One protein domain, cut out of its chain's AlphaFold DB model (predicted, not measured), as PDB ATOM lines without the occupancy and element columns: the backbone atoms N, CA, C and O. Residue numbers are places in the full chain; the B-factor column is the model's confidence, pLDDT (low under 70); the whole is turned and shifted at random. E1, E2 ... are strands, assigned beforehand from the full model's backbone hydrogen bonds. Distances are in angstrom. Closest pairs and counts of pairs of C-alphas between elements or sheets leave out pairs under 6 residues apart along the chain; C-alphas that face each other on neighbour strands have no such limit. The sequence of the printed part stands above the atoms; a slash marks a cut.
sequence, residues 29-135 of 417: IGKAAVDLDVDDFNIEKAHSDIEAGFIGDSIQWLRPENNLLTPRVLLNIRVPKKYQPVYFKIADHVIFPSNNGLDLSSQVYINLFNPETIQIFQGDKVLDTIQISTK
ATOM      1  N   ILE A  29      40.922  22.107  18.233       71.00
ATOM      2  CA  ILE A  29      42.272  22.252  17.674       71.00
ATOM      3  C   ILE A  29      42.706  20.888  17.128       71.00
ATOM      4  O   ILE A  29      42.775  19.910  17.873       71.00
ATOM      5  N   GLY A  30      42.995  20.836  15.830       67.31
ATOM      6  CA  GLY A  30      43.510  19.659  15.138       67.31
ATOM      7  C   GLY A  30      45.029  19.686  14.972       67.31
ATOM      8  O   GLY A  30      45.697  20.700  15.188       67.31
ATOM      9  N   LYS A  31      45.594  18.544  14.576       70.81
ATOM     10  CA  LYS A  31      47.019  18.425  14.241       70.81
ATOM     11  C   LYS A  31      47.296  19.065  12.876       70.81
ATOM     12  O   LYS A  31      46.451  18.997  11.988       70.81
ATOM     13  N   ALA A  32      48.487  19.642  12.701       67.75
ATOM     14  CA  ALA A  32      48.909  20.185  11.414       67.75
ATOM     15  C   ALA A  32      48.829  19.129  10.299       67.75
ATOM     16  O   ALA A  32      49.437  18.062  10.399       67.75
ATOM     17  N   ALA A  33      48.037  19.441   9.274       68.12
ATOM     18  CA  ALA A  33      47.712  18.558   8.154       68.12
ATOM     19  C   ALA A  33      48.668  18.732   6.964       68.12
ATOM     20  O   ALA A  33      48.989  17.776   6.261       68.12
ATOM     21  N   VAL A  34      49.135  19.962   6.763       75.69
ATOM     22  CA  VAL A  34      50.101  20.365   5.740       75.69
ATOM     23  C   VAL A  34      51.096  21.309   6.402       75.69
ATOM     24  O   VAL A  34      50.704  22.103   7.262       75.69
ATOM     25  N   ASP A  35      52.367  21.214   6.020       78.25
ATOM     26  CA  ASP A  35      53.386  22.173   6.440       78.25
ATOM     27  C   ASP A  35      53.120  23.514   5.742       78.25
ATOM     28  O   ASP A  35      53.394  23.682   4.549       78.25
ATOM     29  N   LEU A  36      52.464  24.418   6.467       81.25
ATOM     30  CA  LEU A  36      52.090  25.742   5.991       81.25
ATOM     31  C   LEU A  36      53.033  26.772   6.580       81.25
ATOM     32  O   LEU A  36      53.238  26.813   7.791       81.25
ATOM     33  N   ASP A  37      53.515  27.649   5.711       84.00
ATOM     34  CA  ASP A  37      54.286  28.817   6.096       84.00
ATOM     35  C   ASP A  37      53.430  30.070   5.894       84.00
ATOM     36  O   ASP A  37      52.735  30.193   4.884       84.00
ATOM     37  N   VAL A  38      53.484  31.012   6.835       86.31
ATOM     38  CA  VAL A  38      52.842  32.327   6.672       86.31
ATOM     39  C   VAL A  38      53.408  33.076   5.466       86.31
ATOM     40  O   VAL A  38      52.689  33.847   4.831       86.31
ATOM     41  N   ASP A  39      54.655  32.783   5.091       86.94
ATOM     42  CA  ASP A  39      55.303  33.339   3.909       86.94
ATOM     43  C   ASP A  39      54.693  32.837   2.595       86.94
ATOM     44  O   ASP A  39      54.902  33.469   1.557       86.94
ATOM     45  N   ASP A  40      53.891  31.768   2.608       85.25
ATOM     46  CA  ASP A  40      53.147  31.307   1.430       85.25
ATOM     47  C   ASP A  40      51.903  32.179   1.141       85.25
ATOM     48  O   ASP A  40      51.220  31.977   0.132       85.25
ATOM     49  N   PHE A  41      51.606  33.173   1.984       88.19
ATOM     50  CA  PHE A  41      50.429  34.036   1.883       88.19
ATOM     51  C   PHE A  41      50.815  35.507   1.665       88.19
ATOM     52  O   PHE A  41      51.884  35.973   2.059       88.19
ATOM     53  N   ASN A  42      49.929  36.244   1.005       89.75
ATOM     54  CA  ASN A  42      50.014  37.680   0.772       89.75
ATOM     55  C   ASN A  42      48.920  38.399   1.558       89.75
ATOM     56  O   ASN A  42      47.799  37.905   1.668       89.75
ATOM     57  N   ILE A  43      49.251  39.596   2.038       92.31
ATOM     58  CA  ILE A  43      48.297  40.548   2.603       92.31
ATOM     59  C   ILE A  43      48.240  41.739   1.650       92.31
ATOM     60  O   ILE A  43      49.224  42.457   1.475       92.31
ATOM     61  N   GLU A  44      47.087  41.936   1.029       92.06
ATOM     62  CA  GLU A  44      46.801  43.045   0.129       92.06
ATOM     63  C   GLU A  44      46.000  44.106   0.890       92.06
ATOM     64  O   GLU A  44      45.017  43.795   1.562       92.06
ATOM     65  N   LYS A  45      46.442  45.362   0.808       93.06
ATOM     66  CA  LYS A  45      45.812  46.531   1.438       93.06
ATOM     67  C   LYS A  45      46.024  47.758   0.555       93.06
ATOM     68  O   LYS A  45      47.053  47.842  -0.121       93.06
ATOM     69  N   ALA A  46      45.090  48.704   0.554       87.88
ATOM     70  CA  ALA A  46      45.184  49.893  -0.290       87.88
ATOM     71  C   ALA A  46      45.863  51.069   0.427       87.88
ATOM     72  O   ALA A  46      46.544  51.873  -0.213       87.88
ATOM     73  N   HIS A  47      45.713  51.180   1.749       90.75
ATOM     74  CA  HIS A  47      46.207  52.323   2.506       90.75
ATOM     75  C   HIS A  47      47.638  52.079   3.021       90.75
ATOM     76  O   HIS A  47      47.930  51.079   3.683       90.75
ATOM     77  N   SER A  48      48.566  53.006   2.750       90.38
ATOM     78  CA  SER A  48      49.979  52.885   3.154       90.38
ATOM     79  C   SER A  48      50.157  52.859   4.670       90.38
ATOM     80  O   SER A  48      50.887  52.015   5.178       90.38
ATOM     81  N   ASP A  49      49.444  53.744   5.367       92.50
ATOM     82  CA  ASP A  49      49.597  53.994   6.808       92.50
ATOM     83  C   ASP A  49      49.025  52.889   7.709       92.50
ATOM     84  O   ASP A  49      49.227  52.926   8.918       92.50
ATOM     85  N   ILE A  50      48.283  51.933   7.150       93.25
ATOM     86  CA  ILE A  50      47.755  50.791   7.897       93.25
ATOM     87  C   ILE A  50      48.765  49.657   7.808       93.25
ATOM     88  O   ILE A  50      49.160  49.271   6.712       93.25
ATOM     89  N   GLU A  51      49.173  49.092   8.938       94.62
ATOM     90  CA  GLU A  51      50.050  47.922   8.963       94.62
ATOM     91  C   GLU A  51      49.231  46.662   9.225       94.62
ATOM     92  O   GLU A  51      48.382  46.625  10.116       94.62
ATOM     93  N   ALA A  52      49.509  45.610   8.464       95.12
ATOM     94  CA  ALA A  52      48.929  44.295   8.668       95.12
ATOM     95  C   ALA A  52      50.018  43.242   8.464       95.12
ATOM     96  O   ALA A  52      50.757  43.298   7.481       95.12
ATOM     97  N   GLY A  53      50.137  42.306   9.402       95.12
ATOM     98  CA  GLY A  53      51.157  41.262   9.355       95.12
ATOM     99  C   GLY A  53      50.724  40.016  10.109       95.12
ATOM    100  O   GLY A  53      50.084  40.111  11.160       95.12
ATOM    101  N   PHE A  54      51.065  38.848   9.572       94.69
ATOM    102  CA  PHE A  54      50.875  37.588  10.283       94.69
ATOM    103  C   PHE A  54      51.844  37.506  11.462       94.69
ATOM    104  O   PHE A  54      52.999  37.922  11.368       94.69
ATOM    105  N   ILE A  55      51.378  36.958  12.579       92.75
ATOM    106  CA  ILE A  55      52.247  36.622  13.703       92.75
ATOM    107  C   ILE A  55      52.832  35.233  13.434       92.75
ATOM    108  O   ILE A  55      52.079  34.270  13.271       92.75
ATOM    109  N   GLY A  56      54.163  35.134  13.379       85.25
ATOM    110  CA  GLY A  56      54.870  33.859  13.217       85.25
ATOM    111  C   GLY A  56      54.461  32.835  14.283       85.25
ATOM    112  O   GLY A  56      54.060  33.210  15.385       85.25
ATOM    113  N   ASP A  57      54.502  31.550  13.928       85.31
ATOM    114  CA  ASP A  57      54.161  30.411  14.800       85.31
ATOM    115  C   ASP A  57      52.729  30.408  15.377       85.31
ATOM    116  O   ASP A  57      52.419  29.662  16.304       85.31
ATOM    117  N   SER A  58      51.819  31.216  14.820       90.56
ATOM    118  CA  SER A  58      50.423  31.299  15.278       90.56
ATOM    119  C   SER A  58      49.435  30.469  14.449       90.56
ATOM    120  O   SER A  58      48.224  30.549  14.674       90.56
ATOM    121  N   ILE A  59      49.928  29.673  13.489       90.06
ATOM    122  CA  ILE A  59      49.078  28.812  12.663       90.06
ATOM    123  C   ILE A  59      48.454  27.721  13.537       90.06
ATOM    124  O   ILE A  59      49.140  26.939  14.192       90.06
ATOM    125  N   GLN A  60      47.129  27.644  13.505       89.56
ATOM    126  CA  GLN A  60      46.343  26.619  14.177       89.56
ATOM    127  C   GLN A  60      45.410  25.965  13.171       89.56
ATOM    128  O   GLN A  60      44.749  26.648  12.395       89.56
ATOM    129  N   TRP A  61      45.311  24.643  13.216       86.69
ATOM    130  CA  TRP A  61      44.324  23.915  12.434       86.69
ATOM    131  C   TRP A  61      43.074  23.724  13.276       86.69
ATOM    132  O   TRP A  61      43.156  23.280  14.421       86.69
ATOM    133  N   LEU A  62      41.925  24.083  12.720       85.19
ATOM    134  CA  LEU A  62      40.641  23.975  13.393       85.19
ATOM    135  C   LEU A  62      39.681  23.117  12.601       85.19
ATOM    136  O   LEU A  62      39.636  23.228  11.375       85.19
ATOM    137  N   ARG A  63      38.851  22.358  13.310       79.56
ATOM    138  CA  ARG A  63      37.667  21.721  12.739       79.56
ATOM    139  C   ARG A  63      36.418  22.462  13.230       79.56
ATOM    140  O   ARG A  63      36.038  22.304  14.391       79.56
ATOM    141  N   PRO A  64      35.791  23.309  12.395       68.25
ATOM    142  CA  PRO A  64      34.446  23.808  12.657       68.25
ATOM    143  C   PRO A  64      33.438  22.650  12.581       68.25
ATOM    144  O   PRO A  64      33.758  21.576  12.069       68.25
ATOM    145  N   GLU A  65      32.191  22.886  12.992       61.69
ATOM    146  CA  GLU A  65      31.098  21.890  12.959       61.69
ATOM    147  C   GLU A  65      30.894  21.199  11.583       61.69
ATOM    148  O   GLU A  65      30.338  20.104  11.508       61.69
ATOM    149  N   ASN A  66      31.419  21.780  10.496       59.56
ATOM    150  CA  ASN A  66      31.317  21.304   9.109       59.56
ATOM    151  C   ASN A  66      32.331  20.209   8.710       59.56
ATOM    152  O   ASN A  66      32.557  19.977   7.525       59.56
ATOM    153  N   ASN A  67      32.949  19.529   9.681       75.88
ATOM    154  CA  ASN A  67      33.827  18.369   9.475       75.88
ATOM    155  C   ASN A  67      35.040  18.600   8.542       75.88
ATOM    156  O   ASN A  67      35.584  17.667   7.954       75.88
ATOM    157  N   LEU A  68      35.467  19.853   8.405       84.88
ATOM    158  CA  LEU A  68      36.569  20.269   7.550       84.88
ATOM    159  C   LEU A  68      37.686  20.844   8.415       84.88
ATOM    160  O   LEU A  68      37.441  21.754   9.201       84.88
ATOM    161  N   LEU A  69      38.913  20.359   8.252       86.38
ATOM    162  CA  LEU A  69      40.050  20.884   8.998       86.38
ATOM    163  C   LEU A  69      40.684  22.056   8.235       86.38
ATOM    164  O   LEU A  69      41.328  21.846   7.211       86.38
ATOM    165  N   THR A  70      40.512  23.292   8.699       88.31
ATOM    166  CA  THR A  70      41.053  24.490   8.032       88.31
ATOM    167  C   THR A  70      42.093  25.211   8.886       88.31
ATOM    168  O   THR A  70      41.907  25.321  10.100       88.31
ATOM    169  N   PRO A  71      43.171  25.733   8.279       89.56
ATOM    170  CA  PRO A  71      44.181  26.500   8.989       89.56
ATOM    171  C   PRO A  71      43.702  27.930   9.248       89.56
ATOM    172  O   PRO A  71      43.105  28.570   8.383       89.56
ATOM    173  N   ARG A  72      44.018  28.456  10.427       91.38
ATOM    174  CA  ARG A  72      43.908  29.873  10.766       91.38
ATOM    175  C   ARG A  72      45.235  30.407  11.270       91.38
ATOM    176  O   ARG A  72      46.024  29.647  11.818       91.38
ATOM    177  N   VAL A  73      45.451  31.706  11.143       92.94
ATOM    178  CA  VAL A  73      46.633  32.399  11.673       92.94
ATOM    179  C   VAL A  73      46.204  33.666  12.399       92.94
ATOM    180  O   VAL A  73      45.124  34.198  12.134       92.94
ATOM    181  N   LEU A  74      47.021  34.141  13.332       94.25
ATOM    182  CA  LEU A  74      46.788  35.409  14.005       94.25
ATOM    183  C   LEU A  74      47.318  36.555  13.131       94.25
ATOM    184  O   LEU A  74      48.504  36.614  12.805       94.25
ATOM    185  N   LEU A  75      46.428  37.467  12.748       95.25
ATOM    186  CA  LEU A  75      46.742  38.682  12.008       95.25
ATOM    187  C   LEU A  75      46.799  39.861  12.975       95.25
ATOM    188  O   LEU A  75      45.828  40.150  13.673       95.25
ATOM    189  N   ASN A  76      47.924  40.566  12.988       95.56
ATOM    190  CA  ASN A  76      48.078  41.822  13.706       95.56
ATOM    191  C   ASN A  76      47.769  42.989  12.764       95.56
ATOM    192  O   ASN A  76      48.447  43.148  11.751       95.56
ATOM    193  N   ILE A  77      46.784  43.812  13.123       95.50
ATOM    194  CA  ILE A  77      46.385  45.016  12.384       95.50
ATOM    195  C   ILE A  77      46.710  46.232  13.247       95.50
ATOM    196  O   ILE A  77      46.299  46.279  14.410       95.50
ATOM    197  N   ARG A  78      47.418  47.219  12.691       95.81
ATOM    198  CA  ARG A  78      47.707  48.504  13.340       95.81
ATOM    199  C   ARG A  78      47.243  49.663  12.473       95.81
ATOM    200  O   ARG A  78      47.531  49.719  11.280       95.81
ATOM    201  N   VAL A  79      46.533  50.595  13.098       95.69
ATOM    202  CA  VAL A  79      46.019  51.812  12.469       95.69
ATOM    203  C   VAL A  79      46.468  53.020  13.291       95.69
ATOM    204  O   VAL A  79      46.213  53.041  14.496       95.69
ATOM    205  N   PRO A  80      47.074  54.054  12.688       95.50
ATOM    206  CA  PRO A  80      47.491  55.242  13.422       95.50
ATOM    207  C   PRO A  80      46.326  55.921  14.146       95.50
ATOM    208  O   PRO A  80      45.237  56.090  13.592       95.50
ATOM    209  N   LYS A  81      46.560  56.403  15.368       92.75
ATOM    210  CA  LYS A  81      45.514  57.045  16.187       92.75
ATOM    211  C   LYS A  81      44.807  58.232  15.542       92.75
ATOM    212  O   LYS A  81      43.667  58.513  15.904       92.75
ATOM    213  N   LYS A  82      45.456  58.922  14.598       93.00
ATOM    214  CA  LYS A  82      44.868  60.061  13.870       93.00
ATOM    215  C   LYS A  82      43.560  59.707  13.144       93.00
ATOM    216  O   LYS A  82      42.796  60.605  12.818       93.00
ATOM    217  N   TYR A  83      43.302  58.418  12.914       92.50
ATOM    218  CA  TYR A  83      42.098  57.924  12.253       92.50
ATOM    219  C   TYR A  83      40.925  57.635  13.200       92.50
ATOM    220  O   TYR A  83      39.888  57.179  12.733       92.50
ATOM    221  N   GLN A  84      41.034  57.881  14.513       88.69
ATOM    222  CA  GLN A  84      39.898  57.677  15.423       88.69
ATOM    223  C   GLN A  84      38.660  58.505  15.013       88.69
ATOM    224  O   GLN A  84      38.811  59.653  14.589       88.69
ATOM    225  N   PRO A  85      37.434  57.965  15.181       92.88
ATOM    226  CA  PRO A  85      37.103  56.627  15.694       92.88
ATOM    227  C   PRO A  85      37.269  55.523  14.633       92.88
ATOM    228  O   PRO A  85      36.793  55.681  13.512       92.88
ATOM    229  N   VAL A  86      37.887  54.390  15.006       95.06
ATOM    230  CA  VAL A  86      38.121  53.232  14.116       95.06
ATOM    231  C   VAL A  86      37.475  51.966  14.666       95.06
ATOM    232  O   VAL A  86      37.542  51.714  15.869       95.06
ATOM    233  N   TYR A  87      36.918  51.144  13.781       95.69
ATOM    234  CA  TYR A  87      36.556  49.754  14.063       95.69
ATOM    235  C   TYR A  87      36.824  48.870  12.842       95.69
ATOM    236  O   TYR A  87      36.917  49.352  11.711       95.69
ATOM    237  N   PHE A  88      36.961  47.569  13.075       94.62
ATOM    238  CA  PHE A  88      37.151  46.562  12.035       94.62
ATOM    239  C   PHE A  88      35.877  45.739  11.895       94.62
ATOM    240  O   PHE A  88      35.284  45.353  12.902       94.62
ATOM    241  N   LYS A  89      35.468  45.452  10.662       94.38
ATOM    242  CA  LYS A  89      34.384  44.520  10.359       94.38
ATOM    243  C   LYS A  89      34.960  43.272   9.698       94.38
ATOM    244  O   LYS A  89      35.658  43.387   8.689       94.38
ATOM    245  N   ILE A  90      34.674  42.110  10.284       91.50
ATOM    246  CA  ILE A  90      35.140  40.786   9.842       91.50
ATOM    247  C   ILE A  90      33.923  39.854   9.879       91.50
ATOM    248  O   ILE A  90      33.363  39.644  10.956       91.50
ATOM    249  N   ALA A  91      33.461  39.410   8.707       86.75
ATOM    250  CA  ALA A  91      32.117  38.852   8.497       86.75
ATOM    251  C   ALA A  91      31.032  39.639   9.259       86.75
ATOM    252  O   ALA A  91      30.807  40.824   8.984       86.75
ATOM    253  N   ASP A  92      30.394  38.988  10.233       86.62
ATOM    254  CA  ASP A  92      29.280  39.516  11.021       86.62
ATOM    255  C   ASP A  92      29.730  40.137  12.354       86.62
ATOM    256  O   ASP A  92      28.907  40.523  13.187       86.62
ATOM    257  N   HIS A  93      31.041  40.273  12.566       89.00
ATOM    258  CA  HIS A  93      31.622  40.793  13.798       89.00
ATOM    259  C   HIS A  93      32.219  42.187  13.616       89.00
ATOM    260  O   HIS A  93      32.862  42.500  12.614       89.00
ATOM    261  N   VAL A  94      32.035  43.015  14.646       92.75
ATOM    262  CA  VAL A  94      32.649  44.338  14.769       92.75
ATOM    263  C   VAL A  94      33.655  44.306  15.910       92.75
ATOM    264  O   VAL A  94      33.321  43.926  17.032       92.75
ATOM    265  N   ILE A  95      34.888  44.707  15.621       92.12
ATOM    266  CA  ILE A  95      36.012  44.668  16.553       92.12
ATOM    267  C   ILE A  95      36.528  46.087  16.753       92.12
ATOM    268  O   ILE A  95      36.894  46.773  15.799       92.12
ATOM    269  N   PHE A  96      36.595  46.515  18.010       93.25
ATOM    270  CA  PHE A  96      37.176  47.799  18.384       93.25
ATOM    271  C   PHE A  96      38.648  47.593  18.767       93.25
ATOM    272  O   PHE A  96      38.919  46.860  19.723       93.25
ATOM    273  N   PRO A  97      39.610  48.181  18.032       93.00
ATOM    274  CA  PRO A  97      41.027  48.009  18.328       93.00
ATOM    275  C   PRO A  97      41.408  48.669  19.658       93.00
ATOM    276  O   PRO A  97      40.883  49.722  20.030       93.00
ATOM    277  N   SER A  98      42.361  48.065  20.366       91.31
ATOM    278  CA  SER A  98      42.890  48.611  21.611       91.31
ATOM    279  C   SER A  98      43.897  49.725  21.334       91.31
ATOM    280  O   SER A  98      44.619  49.731  20.338       91.31
ATOM    281  N   ASN A  99      43.941  50.701  22.231       88.00
ATOM    282  CA  ASN A  99      44.887  51.805  22.165       88.00
ATOM    283  C   ASN A  99      46.268  51.340  22.653       88.00
ATOM    284  O   ASN A  99      46.400  50.925  23.804       88.00
ATOM    285  N   ASN A 100      47.286  51.459  21.798       84.62
ATOM    286  CA  ASN A 100      48.658  51.062  22.097       84.62
ATOM    287  C   ASN A 100      49.653  52.190  21.764       84.62
ATOM    288  O   ASN A 100      50.492  52.088  20.872       84.62
ATOM    289  N   GLY A 101      49.533  53.322  22.464       86.38
ATOM    290  CA  GLY A 101      50.493  54.424  22.338       86.38
ATOM    291  C   GLY A 101      50.223  55.331  21.139       86.38
ATOM    292  O   GLY A 101      49.428  56.257  21.268       86.38
ATOM    293  N   LEU A 102      50.887  55.129  20.002       87.12
ATOM    294  CA  LEU A 102      50.661  55.929  18.783       87.12
ATOM    295  C   LEU A 102      49.630  55.296  17.839       87.12
ATOM    296  O   LEU A 102      49.023  56.001  17.029       87.12
ATOM    297  N   ASP A 103      49.353  54.008  18.032       92.88
ATOM    298  CA  ASP A 103      48.495  53.217  17.160       92.88
ATOM    299  C   ASP A 103      47.290  52.637  17.903       92.88
ATOM    300  O   ASP A 103      47.223  52.570  19.136       92.88
ATOM    301  N   LEU A 104      46.322  52.211  17.107       92.50
ATOM    302  CA  LEU A 104      45.226  51.334  17.470       92.50
ATOM    303  C   LEU A 104      45.557  49.952  16.922       92.50
ATOM    304  O   LEU A 104      45.752  49.808  15.717       92.50
ATOM    305  N   SER A 105      45.622  48.946  17.787       93.56
ATOM    306  CA  SER A 105      46.005  47.590  17.401       93.56
ATOM    307  C   SER A 105      44.920  46.572  17.722       93.56
ATOM    308  O   SER A 105      44.276  46.660  18.765       93.56
ATOM    309  N   SER A 106      44.756  45.568  16.867       93.56
ATOM    310  CA  SER A 106      44.011  44.357  17.211       93.56
ATOM    311  C   SER A 106      44.693  43.127  16.634       93.56
ATOM    312  O   SER A 106      45.364  43.203  15.603       93.56
ATOM    313  N   GLN A 107      44.517  41.998  17.314       94.19
ATOM    314  CA  GLN A 107      44.989  40.697  16.868       94.19
ATOM    315  C   GLN A 107      43.787  39.789  16.660       94.19
ATOM    316  O   GLN A 107      43.040  39.503  17.597       94.19
ATOM    317  N   VAL A 108      43.593  39.356  15.418       92.12
ATOM    318  CA  VAL A 108      42.401  38.616  14.999       92.12
ATOM    319  C   VAL A 108      42.806  37.332  14.302       92.12
ATOM    320  O   VAL A 108      43.707  37.319  13.468       92.12
ATOM    321  N   TYR A 109      42.159  36.231  14.667       91.75
ATOM    322  CA  TYR A 109      42.338  34.979  13.952       91.75
ATOM    323  C   TYR A 109      41.593  35.022  12.620       91.75
ATOM    324  O   TYR A 109      40.408  35.344  12.581       91.75
ATOM    325  N   ILE A 110      42.280  34.641  11.550       91.25
ATOM    326  CA  ILE A 110      41.759  34.616  10.179       91.25
ATOM    327  C   ILE A 110      41.944  33.227   9.580       91.25
ATOM    328  O   ILE A 110      42.988  32.603   9.765       91.25
ATOM    329  N   ASN A 111      40.943  32.729   8.860       90.19
ATOM    330  CA  ASN A 111      41.061  31.465   8.138       90.19
ATOM    331  C   ASN A 111      41.933  31.668   6.891       90.19
ATOM    332  O   ASN A 111      41.679  32.561   6.093       90.19
ATOM    333  N   LEU A 112      42.962  30.844   6.717       89.12
ATOM    334  CA  LEU A 112      43.890  30.953   5.594       89.12
ATOM    335  C   LEU A 112      43.345  30.327   4.305       89.12
ATOM    336  O   LEU A 112      43.765  30.725   3.226       89.12
ATOM    337  N   PHE A 113      42.429  29.357   4.386       88.19
ATOM    338  CA  PHE A 113      41.834  28.700   3.209       88.19
ATOM    339  C   PHE A 113      40.491  29.310   2.797       88.19
ATOM    340  O   PHE A 113      40.069  29.161   1.651       88.19
ATOM    341  N   ASN A 114      39.847  30.038   3.705       86.06
ATOM    342  CA  ASN A 114      38.707  30.890   3.399       86.06
ATOM    343  C   ASN A 114      38.866  32.265   4.066       86.06
ATOM    344  O   ASN A 114      38.162  32.555   5.036       86.06
ATOM    345  N   PRO A 115      39.832  33.086   3.616       85.31
ATOM    346  CA  PRO A 115      40.071  34.380   4.228       85.31
ATOM    347  C   PRO A 115      38.898  35.317   3.969       85.31
ATOM    348  O   PRO A 115      38.570  35.642   2.826       85.31
ATOM    349  N   GLU A 116      38.283  35.769   5.052       87.38
ATOM    350  CA  GLU A 116      37.281  36.819   4.998       87.38
ATOM    351  C   GLU A 116      37.940  38.164   4.698       87.38
ATOM    352  O   GLU A 116      39.074  38.442   5.094       87.38
ATOM    353  N   THR A 117      37.205  39.023   3.996       90.88
ATOM    354  CA  THR A 117      37.641  40.400   3.776       90.88
ATOM    355  C   THR A 117      37.492  41.189   5.072       90.88
ATOM    356  O   THR A 117      36.418  41.196   5.673       90.88
ATOM    357  N   ILE A 118      38.550  41.891   5.476       94.81
ATOM    358  CA  ILE A 118      38.531  42.743   6.667       94.81
ATOM    359  C   ILE A 118      38.369  44.186   6.215       94.81
ATOM    360  O   ILE A 118      39.238  44.737   5.539       94.81
ATOM    361  N   GLN A 119      37.262  44.809   6.602       96.38
ATOM    362  CA  GLN A 119      37.003  46.216   6.308       96.38
ATOM    363  C   GLN A 119      37.358  47.069   7.522       96.38
ATOM    364  O   GLN A 119      36.893  46.811   8.633       96.38
ATOM    365  N   ILE A 120      38.168  48.099   7.311       96.19
ATOM    366  CA  ILE A 120      38.551  49.056   8.347       96.19
ATOM    367  C   ILE A 120      37.722  50.312   8.137       96.19
ATOM    368  O   ILE A 120      37.768  50.903   7.062       96.19
ATOM    369  N   PHE A 121      36.977  50.730   9.154       96.69
ATOM    370  CA  PHE A 121      36.119  51.908   9.089       96.69
ATOM    371  C   PHE A 121      36.673  53.043   9.940       96.69
ATOM    372  O   PHE A 121      37.123  52.811  11.060       96.69
ATOM    373  N   GLN A 122      36.567  54.267   9.427       95.62
ATOM    374  CA  GLN A 122      36.668  55.502  10.195       95.62
ATOM    375  C   GLN A 122      35.284  56.158  10.228       95.62
ATOM    376  O   GLN A 122      34.834  56.732   9.235       95.62
ATOM    377  N   GLY A 123      34.588  56.053  11.361       91.94
ATOM    378  CA  GLY A 123      33.176  56.433  11.439       91.94
ATOM    379  C   GLY A 123      32.314  55.623  10.460       91.94
ATOM    380  O   GLY A 123      32.164  54.413  10.608       91.94
ATOM    381  N   ASP A 124      31.738  56.287   9.461       91.88
ATOM    382  CA  ASP A 124      30.872  55.695   8.432       91.88
ATOM    383  C   ASP A 124      31.603  55.351   7.121       91.88
ATOM    384  O   ASP A 124      31.026  54.716   6.237       91.88
ATOM    385  N   LYS A 125      32.876  55.735   6.983       94.88
ATOM    386  CA  LYS A 125      33.655  55.536   5.755       94.88
ATOM    387  C   LYS A 125      34.599  54.352   5.876       94.88
ATOM    388  O   LYS A 125      35.297  54.207   6.877       94.88
ATOM    389  N   VAL A 126      34.672  53.548   4.817       95.44
ATOM    390  CA  VAL A 126      35.715  52.527   4.671       95.44
ATOM    391  C   VAL A 126      37.049  53.243   4.461       95.44
ATOM    392  O   VAL A 126      37.233  53.940   3.466       95.44
ATOM    393  N   LEU A 127      37.953  53.091   5.425       94.94
ATOM    394  CA  LEU A 127      39.313  53.614   5.390       94.94
ATOM    395  C   LEU A 127      40.226  52.718   4.547       94.94
ATOM    396  O   LEU A 127      41.031  53.222   3.771       94.94
ATOM    397  N   ASP A 128      40.101  51.398   4.704       96.06
ATOM    398  CA  ASP A 128      40.865  50.412   3.937       96.06
ATOM    399  C   ASP A 128      40.168  49.047   3.940       96.06
ATOM    400  O   ASP A 128      39.236  48.790   4.709       96.06
ATOM    401  N   THR A 129      40.631  48.163   3.067       95.69
ATOM    402  CA  THR A 129      40.201  46.774   2.973       95.69
ATOM    403  C   THR A 129      41.430  45.879   2.918       95.69
ATOM    404  O   THR A 129      42.252  46.014   2.016       95.69
ATOM    405  N   ILE A 130      41.539  44.954   3.871       94.12
ATOM    406  CA  ILE A 130      42.588  43.938   3.882       94.12
ATOM    407  C   ILE A 130      42.036  42.663   3.241       94.12
ATOM    408  O   ILE A 130      41.010  42.130   3.676       94.12
ATOM    409  N   GLN A 131      42.736  42.172   2.221       91.06
ATOM    410  CA  GLN A 131      42.481  40.891   1.570       91.06
ATOM    411  C   GLN A 131      43.691  39.977   1.735       91.06
ATOM    412  O   GLN A 131      44.833  40.428   1.713       91.06
ATOM    413  N   ILE A 132      43.444  38.681   1.910       88.75
ATOM    414  CA  ILE A 132      44.501  37.677   2.040       88.75
ATOM    415  C   ILE A 132      44.376  36.685   0.890       88.75
ATOM    416  O   ILE A 132      43.284  36.201   0.588       88.75
ATOM    417  N   SER A 133      45.500  36.387   0.247       84.56
ATOM    418  CA  SER A 133      45.591  35.462  -0.885       84.56
ATOM    419  C   SER A 133      46.799  34.537  -0.721       84.56
ATOM    420  O   SER A 133      47.742  34.860  -0.001       84.56
ATOM    421  N   THR A 134      46.799  33.362  -1.355       82.56
ATOM    422  CA  THR A 134      47.993  32.495  -1.379       82.56
ATOM    423  C   THR A 134      48.884  32.815  -2.566       82.56
ATOM    424  O   THR A 134      48.404  32.916  -3.701       82.56
ATOM    425  N   LYS A 135      50.198  32.887  -2.324       79.88
ATOM    426  CA  LYS A 135      51.225  32.943  -3.369       79.88
ATOM    427  C   LYS A 135      51.206  31.653  -4.195       79.88
ATOM    428  O   LYS A 135      50.732  30.605  -3.756       79.88
TER     429      LYS A 135
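What this domain is: This is residues 29 to 135 of the 417 residues of an uncharacterized protein of Bdellovibrio sp. qaytius (UniProt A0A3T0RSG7). The domain is a sandwich of two strongly twisted sheets face to face, E1 E10 E9 E5 E6 on one side and E2 E3 E4 E7 E8 on the other. The long strands E4 and E8 make the core of the second sheet, and E3 prolongs that sheet toward one end of the longest axis. The printed part has 107 residues, with no named helix and ten named strands, E1 to E10 in order along the chain, in the class all strand. The first sheet has the order E1 - E10 - E9 - E5 - E6, the second is branched at E4, and the neighbours in both are antiparallel. The whole is compact, with a radius of gyration of the C-alphas of 14.4 A, and elongated, spanning 42 by 27 by 23 A.

Where its parts are: In the branched sheet, E4 holds residues 70 to 80 and is 31.9 A long, from C-alpha 70 at (41.053, 24.490, 8.032) to C-alpha 80 at (47.491, 55.242, 13.422). E8, residues 103 to 111, is 24.7 A long. E2 is residues 51 to 54, E3 residues 60 to 63 and E7 residues 98 to 100. In the other sheet, E10, residues 125 to 134, is 28.1 A long and ends at C-alpha 134 at (47.993, 32.495, -1.379). E1 is residues 41 to 44, E5 residues 86 to 90, E6 residues 93 to 95 and E9 residues 118 to 122.

How they stand to each other: E2 and E3 lie on one side of E4, and E8 lies on the other side. N 75 and O 108 of E4 and E8 are 2.8 A apart, within hydrogen-bond range, as are N 53 and O 76 of E2 and E4 at 3.0 A. E3 and E4 form a hairpin, with N 60 and O 72 at 2.8 A. The hairpin E7 and E8 has N 98 and O 105 at 2.9 A. In the other sheet, E10 is staggered: residues 125 to 130 pair with E9, with N 127 and O 120 at 2.7 A, and residues 131 to 134 pair with E1, with N 42 and O 133 at 2.8 A. E9 and E5 have N 89 and O 119 at 2.8 A, and the hairpin E5 and E6 has N 88 and O 95 at 2.8 A. The facing parts of the two sheets are 9.0 A apart centre to centre, with their strands at 29 degrees. E5 and E8 are near each other, with 7 pairs of C-alphas within 10 A.

The domain as a whole: The C-alphas farthest apart, those of Asn 67 and Lys 82, are 43.4 A apart. The printed part has no cut, and no link between named strands is long. Residues 29 to 40 hold no named element. Confidence is under 70 at residue 30, residues 32 to 33 and residues 64 to 66.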